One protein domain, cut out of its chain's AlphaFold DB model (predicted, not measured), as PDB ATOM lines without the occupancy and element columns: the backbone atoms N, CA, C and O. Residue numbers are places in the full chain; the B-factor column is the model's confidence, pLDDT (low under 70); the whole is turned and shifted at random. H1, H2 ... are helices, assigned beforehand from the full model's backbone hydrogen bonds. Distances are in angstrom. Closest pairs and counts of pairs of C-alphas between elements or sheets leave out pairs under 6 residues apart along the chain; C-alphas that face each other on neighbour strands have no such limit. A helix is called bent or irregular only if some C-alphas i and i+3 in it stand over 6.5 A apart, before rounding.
ATOM      1  N   VAL A 149      10.941  30.484  -4.298       59.16
ATOM      2  CA  VAL A 149      10.444  29.278  -4.986       59.16
ATOM      3  C   VAL A 149       9.036  28.875  -4.530       59.16
ATOM      4  O   VAL A 149       8.161  28.636  -5.352       59.16
ATOM      5  N   SER A 150       8.765  28.844  -3.226       60.19
ATOM      6  CA  SER A 150       7.458  28.442  -2.692       60.19
ATOM      7  C   SER A 150       6.386  29.535  -2.867       60.19
ATOM      8  O   SER A 150       5.220  29.225  -3.108       60.19
ATOM      9  N   THR A 151       6.772  30.817  -2.867       67.88
ATOM     10  CA  THR A 151       5.903  31.937  -3.268       67.88
ATOM     11  C   THR A 151       5.572  31.873  -4.759       67.88
ATOM     12  O   THR A 151       4.411  32.040  -5.123       67.88
ATOM     13  N   VAL A 152       6.541  31.544  -5.620       73.06
ATOM     14  CA  VAL A 152       6.321  31.278  -7.054       73.06
ATOM     15  C   VAL A 152       5.364  30.097  -7.244       73.06
ATOM     16  O   VAL A 152       4.425  30.199  -8.032       73.06
ATOM     17  N   MET A 153       5.537  29.000  -6.499       73.69
ATOM     18  CA  MET A 153       4.632  27.846  -6.568       73.69
ATOM     19  C   MET A 153       3.223  28.174  -6.064       73.69
ATOM     20  O   MET A 153       2.257  27.807  -6.727       73.69
ATOM     21  N   LYS A 154       3.079  28.910  -4.950       76.75
ATOM     22  CA  LYS A 154       1.774  29.387  -4.444       76.75
ATOM     23  C   LYS A 154       1.102  30.303  -5.464       76.75
ATOM     24  O   LYS A 154      -0.068  30.112  -5.761       76.75
ATOM     25  N   LEU A 155       1.845  31.238  -6.054       82.50
ATOM     26  CA  LEU A 155       1.360  32.123  -7.112       82.50
ATOM     27  C   LEU A 155       0.836  31.328  -8.318       82.50
ATOM     28  O   LEU A 155      -0.281  31.583  -8.766       82.50
ATOM     29  N   LYS A 156       1.596  30.340  -8.810       84.38
ATOM     30  CA  LYS A 156       1.157  29.452  -9.901       84.38
ATOM     31  C   LYS A 156      -0.075  28.628  -9.506       84.38
ATOM     32  O   LYS A 156      -1.025  28.555 -10.276       84.38
ATOM     33  N   ALA A 157      -0.090  28.050  -8.307       84.19
ATOM     34  CA  ALA A 157      -1.202  27.234  -7.823       84.19
ATOM     35  C   ALA A 157      -2.500  28.043  -7.663       84.19
ATOM     36  O   ALA A 157      -3.548  27.609  -8.127       84.19
ATOM     37  N   GLU A 158      -2.435  29.234  -7.065       86.12
ATOM     38  CA  GLU A 158      -3.581  30.141  -6.899       86.12
ATOM     39  C   GLU A 158      -4.085  30.679  -8.245       86.12
ATOM     40  O   GLU A 158      -5.294  30.809  -8.459       86.12
ATOM     41  N   TYR A 159      -3.165  30.956  -9.174       87.12
ATOM     42  CA  TYR A 159      -3.494  31.339 -10.544       87.12
ATOM     43  C   TYR A 159      -4.322  30.253 -11.253       87.12
ATOM     44  O   TYR A 159      -5.378  30.552 -11.825       87.12
ATOM     45  N   GLU A 160      -3.881  28.995 -11.172       87.25
ATOM     46  CA  GLU A 160      -4.592  27.848 -11.747       87.25
ATOM     47  C   GLU A 160      -5.913  27.564 -11.018       87.25
ATOM     48  O   GLU A 160      -6.954  27.411 -11.660       87.25
ATOM     49  N   ALA A 161      -5.919  27.577  -9.682       88.25
ATOM     50  CA  ALA A 161      -7.105  27.304  -8.866       88.25
ATOM     51  C   ALA A 161      -8.257  28.288  -9.134       88.25
ATOM     52  O   ALA A 161      -9.428  27.915  -9.059       88.25
ATOM     53  N   LYS A 162      -7.944  29.539  -9.486       88.38
ATOM     54  CA  LYS A 162      -8.942  30.556  -9.858       88.38
ATOM     55  C   LYS A 162      -9.374  30.499 -11.326       88.38
ATOM     56  O   LYS A 162     -10.188  31.327 -11.736       88.38
ATOM     57  N   GLY A 163      -8.856  29.566 -12.126       86.88
ATOM     58  CA  GLY A 163      -9.244  29.388 -13.529       86.88
ATOM     59  C   GLY A 163      -8.932  30.598 -14.416       86.88
ATOM     60  O   GLY A 163      -9.609  30.818 -15.424       86.88
ATOM     61  N   ILE A 164      -7.922  31.400 -14.052       88.00
ATOM     62  CA  ILE A 164      -7.616  32.677 -14.721       88.00
ATOM     63  C   ILE A 164      -7.270  32.451 -16.197       88.00
ATOM     64  O   ILE A 164      -7.685  33.232 -17.052       88.00
ATOM     65  N   SER A 165      -6.590  31.345 -16.520       84.19
ATOM     66  CA  SER A 165      -6.251  30.960 -17.896       84.19
ATOM     67  C   SER A 165      -7.459  30.891 -18.832       84.19
ATOM     68  O   SER A 165      -7.335  31.301 -19.987       84.19
ATOM     69  N   GLY A 166      -8.595  30.376 -18.349       82.50
ATOM     70  CA  GLY A 166      -9.837  30.289 -19.119       82.50
ATOM     71  C   GLY A 166     -10.555  31.633 -19.196       82.50
ATOM     72  O   GLY A 166     -10.970  32.047 -20.276       82.50
ATOM     73  N   LEU A 167     -10.620  32.355 -18.072       84.69
ATOM     74  CA  LEU A 167     -11.246  33.679 -17.998       84.69
ATOM     75  C   LEU A 167     -10.556  34.701 -18.903       84.69
ATOM     76  O   LEU A 167     -11.236  35.491 -19.543       84.69
ATOM     77  N   ALA A 168      -9.228  34.659 -19.023       81.81
ATOM     78  CA  ALA A 168      -8.472  35.578 -19.872       81.81
ATOM     79  C   ALA A 168      -8.884  35.526 -21.359       81.81
ATOM     80  O   ALA A 168      -8.618  36.472 -22.094       81.81
ATOM     81  N   LEU A 169      -9.535  34.441 -21.800       83.50
ATOM     82  CA  LEU A 169     -10.023  34.275 -23.171       83.50
ATOM     83  C   LEU A 169     -11.473  34.748 -23.365       83.50
ATOM     84  O   LEU A 169     -11.859  35.056 -24.489       83.50
ATOM     85  N   SER A 170     -12.280  34.777 -22.302       87.94
ATOM     86  CA  SER A 170     -13.731  35.010 -22.381       87.94
ATOM     87  C   SER A 170     -14.215  36.259 -21.641       87.94
ATOM     88  O   SER A 170     -15.231  36.832 -22.019       87.94
ATOM     89  N   ASP A 171     -13.522  36.664 -20.577       93.69
ATOM     90  CA  ASP A 171     -13.857  37.794 -19.708       93.69
ATOM     91  C   ASP A 171     -12.582  38.364 -19.059       93.69
ATOM     92  O   ASP A 171     -12.178  38.006 -17.946       93.69
ATOM     93  N   VAL A 172     -11.942  39.278 -19.787       93.62
ATOM     94  CA  VAL A 172     -10.699  39.947 -19.378       93.62
ATOM     95  C   VAL A 172     -10.876  40.743 -18.080       93.62
ATOM     96  O   VAL A 172      -9.954  40.785 -17.266       93.62
ATOM     97  N   GLY A 173     -12.048  41.345 -17.852       94.88
ATOM     98  CA  GLY A 173     -12.314  42.129 -16.645       94.88
ATOM     99  C   GLY A 173     -12.322  41.252 -15.395       94.88
ATOM    100  O   GLY A 173     -11.642  41.553 -14.410       94.88
ATOM    101  N   THR A 174     -13.021  40.115 -15.458       94.25
ATOM    102  CA  THR A 174     -13.019  39.134 -14.364       94.25
ATOM    103  C   THR A 174     -11.638  38.500 -14.190       94.25
ATOM    104  O   THR A 174     -11.182  38.347 -13.056       94.25
ATOM    105  N   ALA A 175     -10.928  38.183 -15.279       93.25
ATOM    106  CA  ALA A 175      -9.558  37.671 -15.207       93.25
ATOM    107  C   ALA A 175      -8.614  38.649 -14.486       93.25
ATOM    108  O   ALA A 175      -7.881  38.236 -13.587       93.25
ATOM    109  N   ALA A 176      -8.678  39.943 -14.817       95.44
ATOM    110  CA  ALA A 176      -7.891  40.988 -14.166       95.44
ATOM    111  C   ALA A 176      -8.217  41.117 -12.672       95.44
ATOM    112  O   ALA A 176      -7.304  41.184 -11.848       95.44
ATOM    113  N   ALA A 177      -9.501  41.091 -12.298       94.25
ATOM    114  CA  ALA A 177      -9.918  41.139 -10.897       94.25
ATOM    115  C   ALA A 177      -9.375  39.943 -10.097       94.25
ATOM    116  O   ALA A 177      -8.794  40.124  -9.026       94.25
ATOM    117  N   ARG A 178      -9.480  38.723 -10.643       92.19
ATOM    118  CA  ARG A 178      -8.932  37.507 -10.018       92.19
ATOM    119  C   ARG A 178      -7.417  37.542  -9.917       92.19
ATOM    120  O   ARG A 178      -6.869  37.140  -8.897       92.19
ATOM    121  N   LEU A 179      -6.742  38.049 -10.939       93.06
ATOM    122  CA  LEU A 179      -5.297  38.197 -10.914       93.06
ATOM    123  C   LEU A 179      -4.860  39.213  -9.849       93.06
ATOM    124  O   LEU A 179      -3.931  38.939  -9.094       93.06
ATOM    125  N   LYS A 180      -5.583  40.330  -9.704       94.12
ATOM    126  CA  LYS A 180      -5.352  41.307  -8.630       94.12
ATOM    127  C   LYS A 180      -5.543  40.692  -7.246       94.12
ATOM    128  O   LYS A 180      -4.749  40.993  -6.357       94.12
ATOM    129  N   GLU A 181      -6.544  39.824  -7.060       91.56
ATOM    130  CA  GLU A 181      -6.723  39.059  -5.815       91.56
ATOM    131  C   GLU A 181      -5.490  38.198  -5.515       91.56
ATOM    132  O   GLU A 181      -4.959  38.286  -4.413       91.56
ATOM    133  N   VAL A 182      -5.001  37.420  -6.492       88.81
ATOM    134  CA  VAL A 182      -3.816  36.553  -6.324       88.81
ATOM    135  C   VAL A 182      -2.569  37.368  -5.992       88.81
ATOM    136  O   VAL A 182      -1.870  37.072  -5.027       88.81
ATOM    137  N   LEU A 183      -2.301  38.428  -6.756       89.94
ATOM    138  CA  LEU A 183      -1.136  39.293  -6.553       89.94
ATOM    139  C   LEU A 183      -1.218  40.118  -5.256       89.94
ATOM    140  O   LEU A 183      -0.210  40.652  -4.799       89.94
ATOM    141  N   SER A 184      -2.406  40.229  -4.656       89.19
ATOM    142  CA  SER A 184      -2.633  40.945  -3.396       89.19
ATOM    143  C   SER A 184      -2.696  40.039  -2.169       89.19
ATOM    144  O   SER A 184      -2.864  40.570  -1.071       89.19
ATOM    145  N   ILE A 185      -2.548  38.717  -2.328       83.56
ATOM    146  CA  ILE A 185      -2.359  37.780  -1.212       83.56
ATOM    147  C   ILE A 185      -1.205  38.333  -0.356       83.56
ATOM    148  O   ILE A 185      -0.130  38.525  -0.922       83.56
ATOM    149  N   PRO A 186      -1.402  38.664   0.937       78.44
ATOM    150  CA  PRO A 186      -0.422  39.391   1.761       78.44
ATOM    151  C   PRO A 186       1.027  38.902   1.627       78.44
ATOM    152  O   PRO A 186       1.966  39.691   1.538       78.44
ATOM    153  N   GLU A 187       1.177  37.592   1.534       68.81
ATOM    154  CA  GLU A 187       2.415  36.836   1.381       68.81
ATOM    155  C   GLU A 187       3.120  37.064   0.051       68.81
ATOM    156  O   GLU A 187       4.339  37.180  -0.024       68.81
ATOM    157  N   VAL A 188       2.327  37.109  -1.011       76.44
ATOM    158  CA  VAL A 188       2.780  37.287  -2.387       76.44
ATOM    159  C   VAL A 188       3.025  38.774  -2.630       76.44
ATOM    160  O   VAL A 188       4.049  39.157  -3.187       76.44
ATOM    161  N   ARG A 189       2.135  39.629  -2.118       83.62
ATOM    162  CA  ARG A 189       2.143  41.083  -2.287       83.62
ATOM    163  C   ARG A 189       3.467  41.723  -1.881       83.62
ATOM    164  O   ARG A 189       3.890  42.672  -2.528       83.62
ATOM    165  N   ALA A 190       4.121  41.210  -0.838       79.50
ATOM    166  CA  ALA A 190       5.398  41.736  -0.351       79.50
ATOM    167  C   ALA A 190       6.556  41.601  -1.358       79.50
ATOM    168  O   ALA A 190       7.564  42.287  -1.212       79.50
ATOM    169  N   VAL A 191       6.427  40.719  -2.352       80.19
ATOM    170  CA  VAL A 191       7.440  40.470  -3.389       80.19
ATOM    171  C   VAL A 191       6.895  40.666  -4.804       80.19
ATOM    172  O   VAL A 191       7.594  40.367  -5.769       80.19
ATOM    173  N   VAL A 192       5.657  41.151  -4.948       88.31
ATOM    174  CA  VAL A 192       5.051  41.447  -6.252       88.31
ATOM    175  C   VAL A 192       5.513  42.803  -6.747       88.31
ATOM    176  O   VAL A 192       5.452  43.794  -6.025       88.31
ATOM    177  N   ASN A 193       5.921  42.851  -8.012       91.00
ATOM    178  CA  ASN A 193       6.275  44.083  -8.694       91.00
ATOM    179  C   ASN A 193       5.057  45.026  -8.732       91.00
ATOM    180  O   ASN A 193       4.035  44.661  -9.322       91.00
ATOM    181  N   PRO A 194       5.139  46.244  -8.168       92.25
ATOM    182  CA  PRO A 194       4.040  47.206  -8.222       92.25
ATOM    183  C   PRO A 194       3.575  47.529  -9.651       92.25
ATOM    184  O   PRO A 194       2.385  47.763  -9.862       92.25
ATOM    185  N   GLU A 195       4.475  47.475 -10.641       93.06
ATOM    186  CA  GLU A 195       4.145  47.648 -12.064       93.06
ATOM    187  C   GLU A 195       3.131  46.591 -12.532       93.06
ATOM    188  O   GLU A 195       2.201  46.918 -13.261       93.06
ATOM    189  N   ALA A 196       3.227  45.347 -12.044       93.19
ATOM    190  CA  ALA A 196       2.275  44.285 -12.376       93.19
ATOM    191  C   ALA A 196       0.855  44.587 -11.865       93.19
ATOM    192  O   ALA A 196      -0.126  44.256 -12.525       93.19
ATOM    193  N   LEU A 197       0.725  45.240 -10.707       93.44
ATOM    194  CA  LEU A 197      -0.577  45.686 -10.203       93.44
ATOM    195  C   LEU A 197      -1.102  46.885 -11.000       93.44
ATOM    196  O   LEU A 197      -2.284  46.907 -11.332       93.44
ATOM    197  N   ALA A 198      -0.232  47.838 -11.348       94.56
ATOM    198  CA  ALA A 198      -0.593  49.001 -12.161       94.56
ATOM    199  C   ALA A 198      -1.062  48.604 -13.572       94.56
ATOM    200  O   ALA A 198      -2.031  49.161 -14.083       94.56
ATOM    201  N   MET A 199      -0.451  47.577 -14.171       94.56
ATOM    202  CA  MET A 199      -0.885  46.997 -15.449       94.56
ATOM    203  C   MET A 199      -2.355  46.535 -15.423       94.56
ATOM    204  O   MET A 199      -3.051  46.634 -16.430       94.56
ATOM    205  N   LEU A 200      -2.862  46.061 -14.281       95.19
ATOM    206  CA  LEU A 200      -4.264  45.639 -14.139       95.19
ATOM    207  C   LEU A 200      -5.248  46.808 -13.994       95.19
ATOM    208  O   LEU A 200      -6.459  46.593 -14.011       95.19
ATOM    209  N   GLU A 201      -4.747  48.030 -13.823       94.75
ATOM    210  CA  GLU A 201      -5.547  49.254 -13.700       94.75
ATOM    211  C   GLU A 201      -5.633  50.024 -15.030       94.75
ATOM    212  O   GLU A 201      -6.514  50.867 -15.204       94.75
ATOM    213  N   ASP A 202      -4.779  49.691 -16.001       94.50
ATOM    214  CA  ASP A 202      -4.779  50.251 -17.354       94.50
ATOM    215  C   ASP A 202      -5.860  49.593 -18.230       94.50
ATOM    216  O   ASP A 202      -5.627  48.620 -18.950       94.50
ATOM    217  N   ILE A 203      -7.080  50.129 -18.135       93.56
ATOM    218  CA  ILE A 203      -8.260  49.623 -18.849       93.56
ATOM    219  C   ILE A 203      -8.076  49.591 -20.381       93.56
ATOM    220  O   ILE A 203      -8.429  48.566 -20.972       93.56
ATOM    221  N   PRO A 204      -7.523  50.631 -21.044       93.12
ATOM    222  CA  PRO A 204      -7.240  50.592 -22.483       93.12
ATOM    223  C   PRO A 204      -6.410  49.388 -22.948       93.12
ATOM    224  O   PRO A 204      -6.692  48.841 -24.013       93.12
ATOM    225  N   HIS A 205      -5.435  48.943 -22.149       93.25
ATOM    226  CA  HIS A 205      -4.535  47.836 -22.501       93.25
ATOM    227  C   HIS A 205      -4.790  46.561 -21.683       93.25
ATOM    228  O   HIS A 205      -3.975  45.636 -21.696       93.25
ATOM    229  N   LEU A 206      -5.934  46.457 -20.996       93.31
ATOM    230  CA  LEU A 206      -6.177  45.414 -19.995       93.31
ATOM    231  C   LEU A 206      -6.031  43.988 -20.543       93.31
ATOM    232  O   LEU A 206      -5.465  43.126 -19.877       93.31
ATOM    233  N   ALA A 207      -6.508  43.732 -21.764       92.00
ATOM    234  CA  ALA A 207      -6.405  42.414 -22.392       92.00
ATOM    235  C   ALA A 207      -4.946  42.002 -22.638       92.00
ATOM    236  O   ALA A 207      -4.562  40.872 -22.333       92.00
ATOM    237  N   PHE A 208      -4.131  42.935 -23.136       92.06
ATOM    238  CA  PHE A 208      -2.695  42.741 -23.315       92.06
ATOM    239  C   PHE A 208      -2.009  42.508 -21.964       92.06
ATOM    240  O   PHE A 208      -1.320  41.505 -21.783       92.06
ATOM    241  N   ASN A 209      -2.289  43.361 -20.979       93.56
ATOM    242  CA  ASN A 209      -1.691  43.295 -19.647       93.56
ATOM    243  C   ASN A 209      -2.007  41.985 -18.908       93.56
ATOM    244  O   ASN A 209      -1.115  41.375 -18.319       93.56
ATOM    245  N   VAL A 210      -3.252  41.502 -18.981       93.38
ATOM    246  CA  VAL A 210      -3.638  40.190 -18.430       93.38
ATOM    247  C   VAL A 210      -2.891  39.056 -19.136       93.38
ATOM    248  O   VAL A 210      -2.422  38.131 -18.468       93.38
ATOM    249  N   GLY A 211      -2.745  39.118 -20.462       90.88
ATOM    250  CA  GLY A 211      -1.985  38.134 -21.241       90.88
ATOM    251  C   GLY A 211      -0.498  38.095 -20.876       90.88
ATOM    252  O   GLY A 211       0.080  37.015 -20.712       90.88
ATOM    253  N   GLU A 212       0.111  39.260 -20.670       90.00
ATOM    254  CA  GLU A 212       1.516  39.374 -20.281       90.00
ATOM    255  C   GLU A 212       1.769  38.872 -18.863       90.00
ATOM    256  O   GLU A 212       2.693  38.087 -18.649       90.00
ATOM    257  N   LEU A 213       0.916  39.227 -17.904       91.81
ATOM    258  CA  LEU A 213       1.043  38.738 -16.532       91.81
ATOM    259  C   LEU A 213       0.762  37.240 -16.420       91.81
ATOM    260  O   LEU A 213       1.465  36.548 -15.688       91.81
ATOM    261  N   LYS A 214      -0.196  36.711 -17.192       90.12
ATOM    262  CA  LYS A 214      -0.375  35.260 -17.354       90.12
ATOM    263  C   LYS A 214       0.935  34.616 -17.789       90.12
ATOM    264  O   LYS A 214       1.410  33.690 -17.139       90.12
ATOM    265  N   THR A 215       1.531  35.125 -18.864       88.00
ATOM    266  CA  THR A 215       2.759  34.544 -19.412       88.00
ATOM    267  C   THR A 215       3.911  34.653 -18.416       88.00
ATOM    268  O   THR A 215       4.628  33.676 -18.212       88.00
ATOM    269  N   ALA A 216       4.054  35.791 -17.732       88.31
ATOM    270  CA  ALA A 216       5.060  35.988 -16.695       88.31
ATOM    271  C   ALA A 216       4.903  34.999 -15.529       88.31
ATOM    272  O   ALA A 216       5.901  34.450 -15.077       88.31
ATOM    273  N   ILE A 217       3.677  34.734 -15.064       86.94
ATOM    274  CA  ILE A 217       3.410  33.770 -13.984       86.94
ATOM    275  C   ILE A 217       3.699  32.343 -14.443       86.94
ATOM    276  O   ILE A 217       4.397  31.608 -13.747       86.94
ATOM    277  N   THR A 218       3.195  31.938 -15.611       82.75
ATOM    278  CA  THR A 218       3.373  30.570 -16.115       82.75
ATOM    279  C   THR A 218       4.847  30.263 -16.393       82.75
ATOM    280  O   THR A 218       5.329  29.192 -16.021       82.75
ATOM    281  N   GLN A 219       5.579  31.214 -16.981       79.94
ATOM    282  CA  GLN A 219       6.996  31.064 -17.330       79.94
ATOM    283  C   GLN A 219       7.957  31.394 -16.179       79.94
ATOM    284  O   GLN A 219       9.168  31.262 -16.346       79.94
ATOM    285  N   LEU A 220       7.454  31.790 -15.005       79.06
ATOM    286  CA  LEU A 220       8.296  32.162 -13.870       79.06
ATOM    287  C   LEU A 220       9.203  30.989 -13.471       79.06
ATOM    288  O   LEU A 220       8.705  29.925 -13.092       79.06
ATOM    289  N   GLY A 221      10.520  31.171 -13.592       71.62
ATOM    290  CA  GLY A 221      11.526  30.139 -13.315       71.62
ATOM    291  C   GLY A 221      11.680  29.055 -14.389       71.62
ATOM    292  O   GLY A 221      12.427  28.116 -14.174       71.62
ATOM    293  N   ALA A 222      11.010  29.151 -15.544       71.75
ATOM    294  CA  ALA A 222      11.093  28.122 -16.589       71.75
ATOM    295  C   ALA A 222      12.387  28.181 -17.431       71.75
ATOM    296  O   ALA A 222      12.586  27.310 -18.275       71.75
ATOM    297  N   PHE A 223      13.222  29.222 -17.253       74.19
ATOM    298  CA  PHE A 223      14.460  29.499 -18.010       74.19
ATOM    299  C   PHE A 223      14.360  29.152 -19.510       74.19
ATOM    300  O   PHE A 223      15.293  28.646 -20.140       74.19
ATOM    301  N   SER A 224      13.197  29.436 -20.101       78.06
ATOM    302  CA  SER A 224      12.887  29.185 -21.501       78.06
ATOM    303  C   SER A 224      12.837  30.500 -22.262       78.06
ATOM    304  O   SER A 224      12.241  31.481 -21.826       78.06
ATOM    305  N   VAL A 225      13.465  30.506 -23.433       83.00
ATOM    306  CA  VAL A 225      13.493  31.654 -24.338       83.00
ATOM    307  C   VAL A 225      12.759  31.254 -25.605       83.00
ATOM    308  O   VAL A 225      13.302  30.487 -26.411       83.00
ATOM    309  N   ASP A 226      11.526  31.740 -25.733       80.62
ATOM    310  CA  ASP A 226      10.674  31.507 -26.901       80.62
ATOM    311  C   ASP A 226      10.845  32.622 -27.943       80.62
ATOM    312  O   ASP A 226      10.947  32.346 -29.135       80.62
ATOM    313  N   ASP A 227      10.930  33.877 -27.490       84.69
ATOM    314  CA  ASP A 227      11.152  35.066 -28.317       84.69
ATOM    315  C   ASP A 227      11.770  36.219 -27.495       84.69
ATOM    316  O   ASP A 227      11.953  36.113 -26.282       84.69
ATOM    317  N   ASN A 228      12.087  37.339 -28.148       89.38
ATOM    318  CA  ASN A 228      12.721  38.490 -27.504       89.38
ATOM    319  C   ASN A 228      11.784  39.341 -26.623       89.38
ATOM    320  O   ASN A 228      12.273  40.260 -25.961       89.38
ATOM    321  N   ARG A 229      10.475  39.044 -26.526       88.94
ATOM    322  CA  ARG A 229       9.560  39.761 -25.611       88.94
ATOM    323  C   ARG A 229       9.956  39.587 -24.157       88.94
ATOM    324  O   ARG A 229       9.647  40.445 -23.338       88.94
ATOM    325  N   LEU A 230      10.690  38.528 -23.826       87.50
ATOM    326  CA  LEU A 230      11.192  38.299 -22.473       87.50
ATOM    327  C   LEU A 230      12.063  39.456 -21.939       87.50
ATOM    328  O   LEU A 230      12.104  39.659 -20.731       87.50
ATOM    329  N   PHE A 231      12.704  40.255 -22.807       91.25
ATOM    330  CA  PHE A 231      13.451  41.454 -22.391       91.25
ATOM    331  C   PHE A 231      12.542  42.608 -21.964       91.25
ATOM    332  O   PHE A 231      12.954  43.487 -21.206       91.25
ATOM    333  N   PHE A 232      11.302  42.600 -22.448       92.00
ATOM    334  CA  PHE A 232      10.330  43.680 -22.323       92.00
ATOM    335  C   PHE A 232       9.147  43.312 -21.434       92.00
ATOM    336  O   PHE A 232       8.405  44.184 -20.993       92.00
ATOM    337  N   ARG A 233       8.951  42.040 -21.111       90.12
ATOM    338  CA  ARG A 233       7.881  41.638 -20.209       90.12
ATOM    339  C   ARG A 233       8.138  42.164 -18.804       90.12
ATOM    340  O   ARG A 233       9.230  42.027 -18.257       90.12
ATOM    341  N   THR A 234       7.126  42.770 -18.203       89.75
ATOM    342  CA  THR A 234       7.169  43.144 -16.788       89.75
ATOM    343  C   THR A 234       7.246  41.880 -15.936       89.75
ATOM    344  O   THR A 234       6.371  41.018 -15.998       89.75
ATOM    345  N   GLY A 235       8.321  41.756 -15.155       88.06
ATOM    346  CA  GLY A 235       8.468  40.673 -14.188       88.06
ATOM    347  C   GLY A 235       7.427  40.803 -13.080       88.06
ATOM    348  O   GLY A 235       7.138  41.914 -12.634       88.06
ATOM    349  N   VAL A 236       6.872  39.679 -12.625       88.50
ATOM    350  CA  VAL A 236       5.897  39.660 -11.516       88.50
ATOM    351  C   VAL A 236       6.592  39.853 -10.171       88.50
ATOM    352  O   VAL A 236       5.962  40.288  -9.215       88.50
ATOM    353  N   LEU A 237       7.890  39.558 -10.102       86.06
ATOM    354  CA  LEU A 237       8.700  39.679  -8.900       86.06
ATOM    355  C   LEU A 237       9.347  41.060  -8.799       86.06
ATOM    356  O   LEU A 237       9.872  41.592  -9.779       86.06
ATOM    357  N   ALA A 238       9.344  41.611  -7.593       88.44
ATOM    358  CA  ALA A 238       9.959  42.883  -7.262       88.44
ATOM    359  C   ALA A 238      11.385  42.641  -6.736       88.44
ATOM    360  O   ALA A 238      11.607  42.274  -5.581       88.44
ATOM    361  N   TRP A 239      12.371  42.755  -7.626       87.25
ATOM    362  CA  TRP A 239      13.770  42.460  -7.302       87.25
ATOM    363  C   TRP A 239      14.377  43.320  -6.180       87.25
ATOM    364  O   TRP A 239      15.123  42.755  -5.381       87.25
ATOM    365  N   PRO A 240      14.051  44.619  -6.031       89.19
ATOM    366  CA  PRO A 240      14.484  45.407  -4.870       89.19
ATOM    367  C   PRO A 240      13.996  44.858  -3.516       89.19
ATOM    368  O   PRO A 240      14.706  44.878  -2.502       89.19
ATOM    369  N   GLU A 241      12.785  44.319  -3.485       85.62
ATOM    370  CA  GLU A 241      12.164  43.707  -2.319       85.62
ATOM    371  C   GLU A 241      12.796  42.338  -2.045       85.62
ATOM    372  O   GLU A 241      13.145  42.037  -0.899       85.62
ATOM    373  N   LEU A 242      13.050  41.543  -3.092       83.75
ATOM    374  CA  LEU A 242      13.812  40.292  -2.986       83.75
ATOM    375  C   LEU A 242      15.238  40.527  -2.487       83.75
ATOM    376  O   LEU A 242      15.710  39.785  -1.626       83.75
TER     377      LEU A 242
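Overview. This is residues 149 to 242 of the 571 residues of an uncharacterized protein of Labilithrix luteola (UniProt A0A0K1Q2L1). A compact cluster of helices is gathered round one long, kinked helix, H6, with H1, H2, H3 and H5 packing on it and H2 and H3 folding back on each other as a hairpin. After H6 the backbone swings out in a loop, of which residues 222 to 228 stick out, then runs on through the short H7 to H8, where the printed part ends. The printed part has 94 residues with eight named helices, H1 to H8 in chain order, and no named strand: the class is all helix. It is compact, with a radius of gyration of the C-alphas of 12.3 A and spans of 32 by 32 by 22 A.

Arrangement. H6, residues 203 to 218, is the hub, touching four helices. It has a kink of 31 degrees near residue 210 and is irregular, with C-alphas 204 and 207 8.2 A apart. With its residues 206 to 210 alone it touches H3, residues 172 to 183, at a steep tilt of 50 degrees, the same way; the closest C-alphas, of Val 172 and Ala 207, are 5.8 A apart. H5, residues 194 to 199, touches H6 at a steep tilt of 52 degrees, opposite ways, closest at the C-alphas of Met 199 and Asn 209, 5.7 A. H2, residues 164 to 170, forms a helical hairpin with H3, at a shallow tilt of 15 degrees; the C-alphas of Leu 167 and Ala 175 come closest, at 5.2 A. H2 also touches H6, at residues 207 to 214 of H6 alone, with the C-alphas of Ala 168 and Val 210 closest at 6.8 A. H1, residues 149 to 161, touches H6 with residues 152 to 156 alone, closest at the C-alphas of Lys 156 and Ile 217, 6.4 A. H4, residues 186 to 189, only just touches H1, with 3 pairs of C-alphas within 8 A, the closest being Thr 151 and Val 188 at 6.3 A. H7, residues 228 to 231, and H8, residues 239 to 242, touch no helix. In H1, H3 and H5 every O i to N i+4 pair is within hydrogen-bond range; in H6 10 of 12 are, in H2 1 of 3, beside 3 of 4 O i to N i+3 pairs, and H4, H7 and H8 are too short for such a pair.

Along the chain. H1 starts at C-alpha 149, (10.444, 29.278, -4.986), and is 18.1 A long. H3 measures 16.0 A and H6 22.5 A, ending at C-alpha 218, (3.373, 30.570, -16.115). H8 ends at C-alpha 242, (13.812, 40.292, -2.986).

Size, cuts and confidence. The C-alphas of Ser 170 and Pro 240 are farthest apart, at 34.8 A. The printed part has no cut and no long link. Its mean pLDDT is 86.5; residues 149 to 151 and residue 187 are under 70.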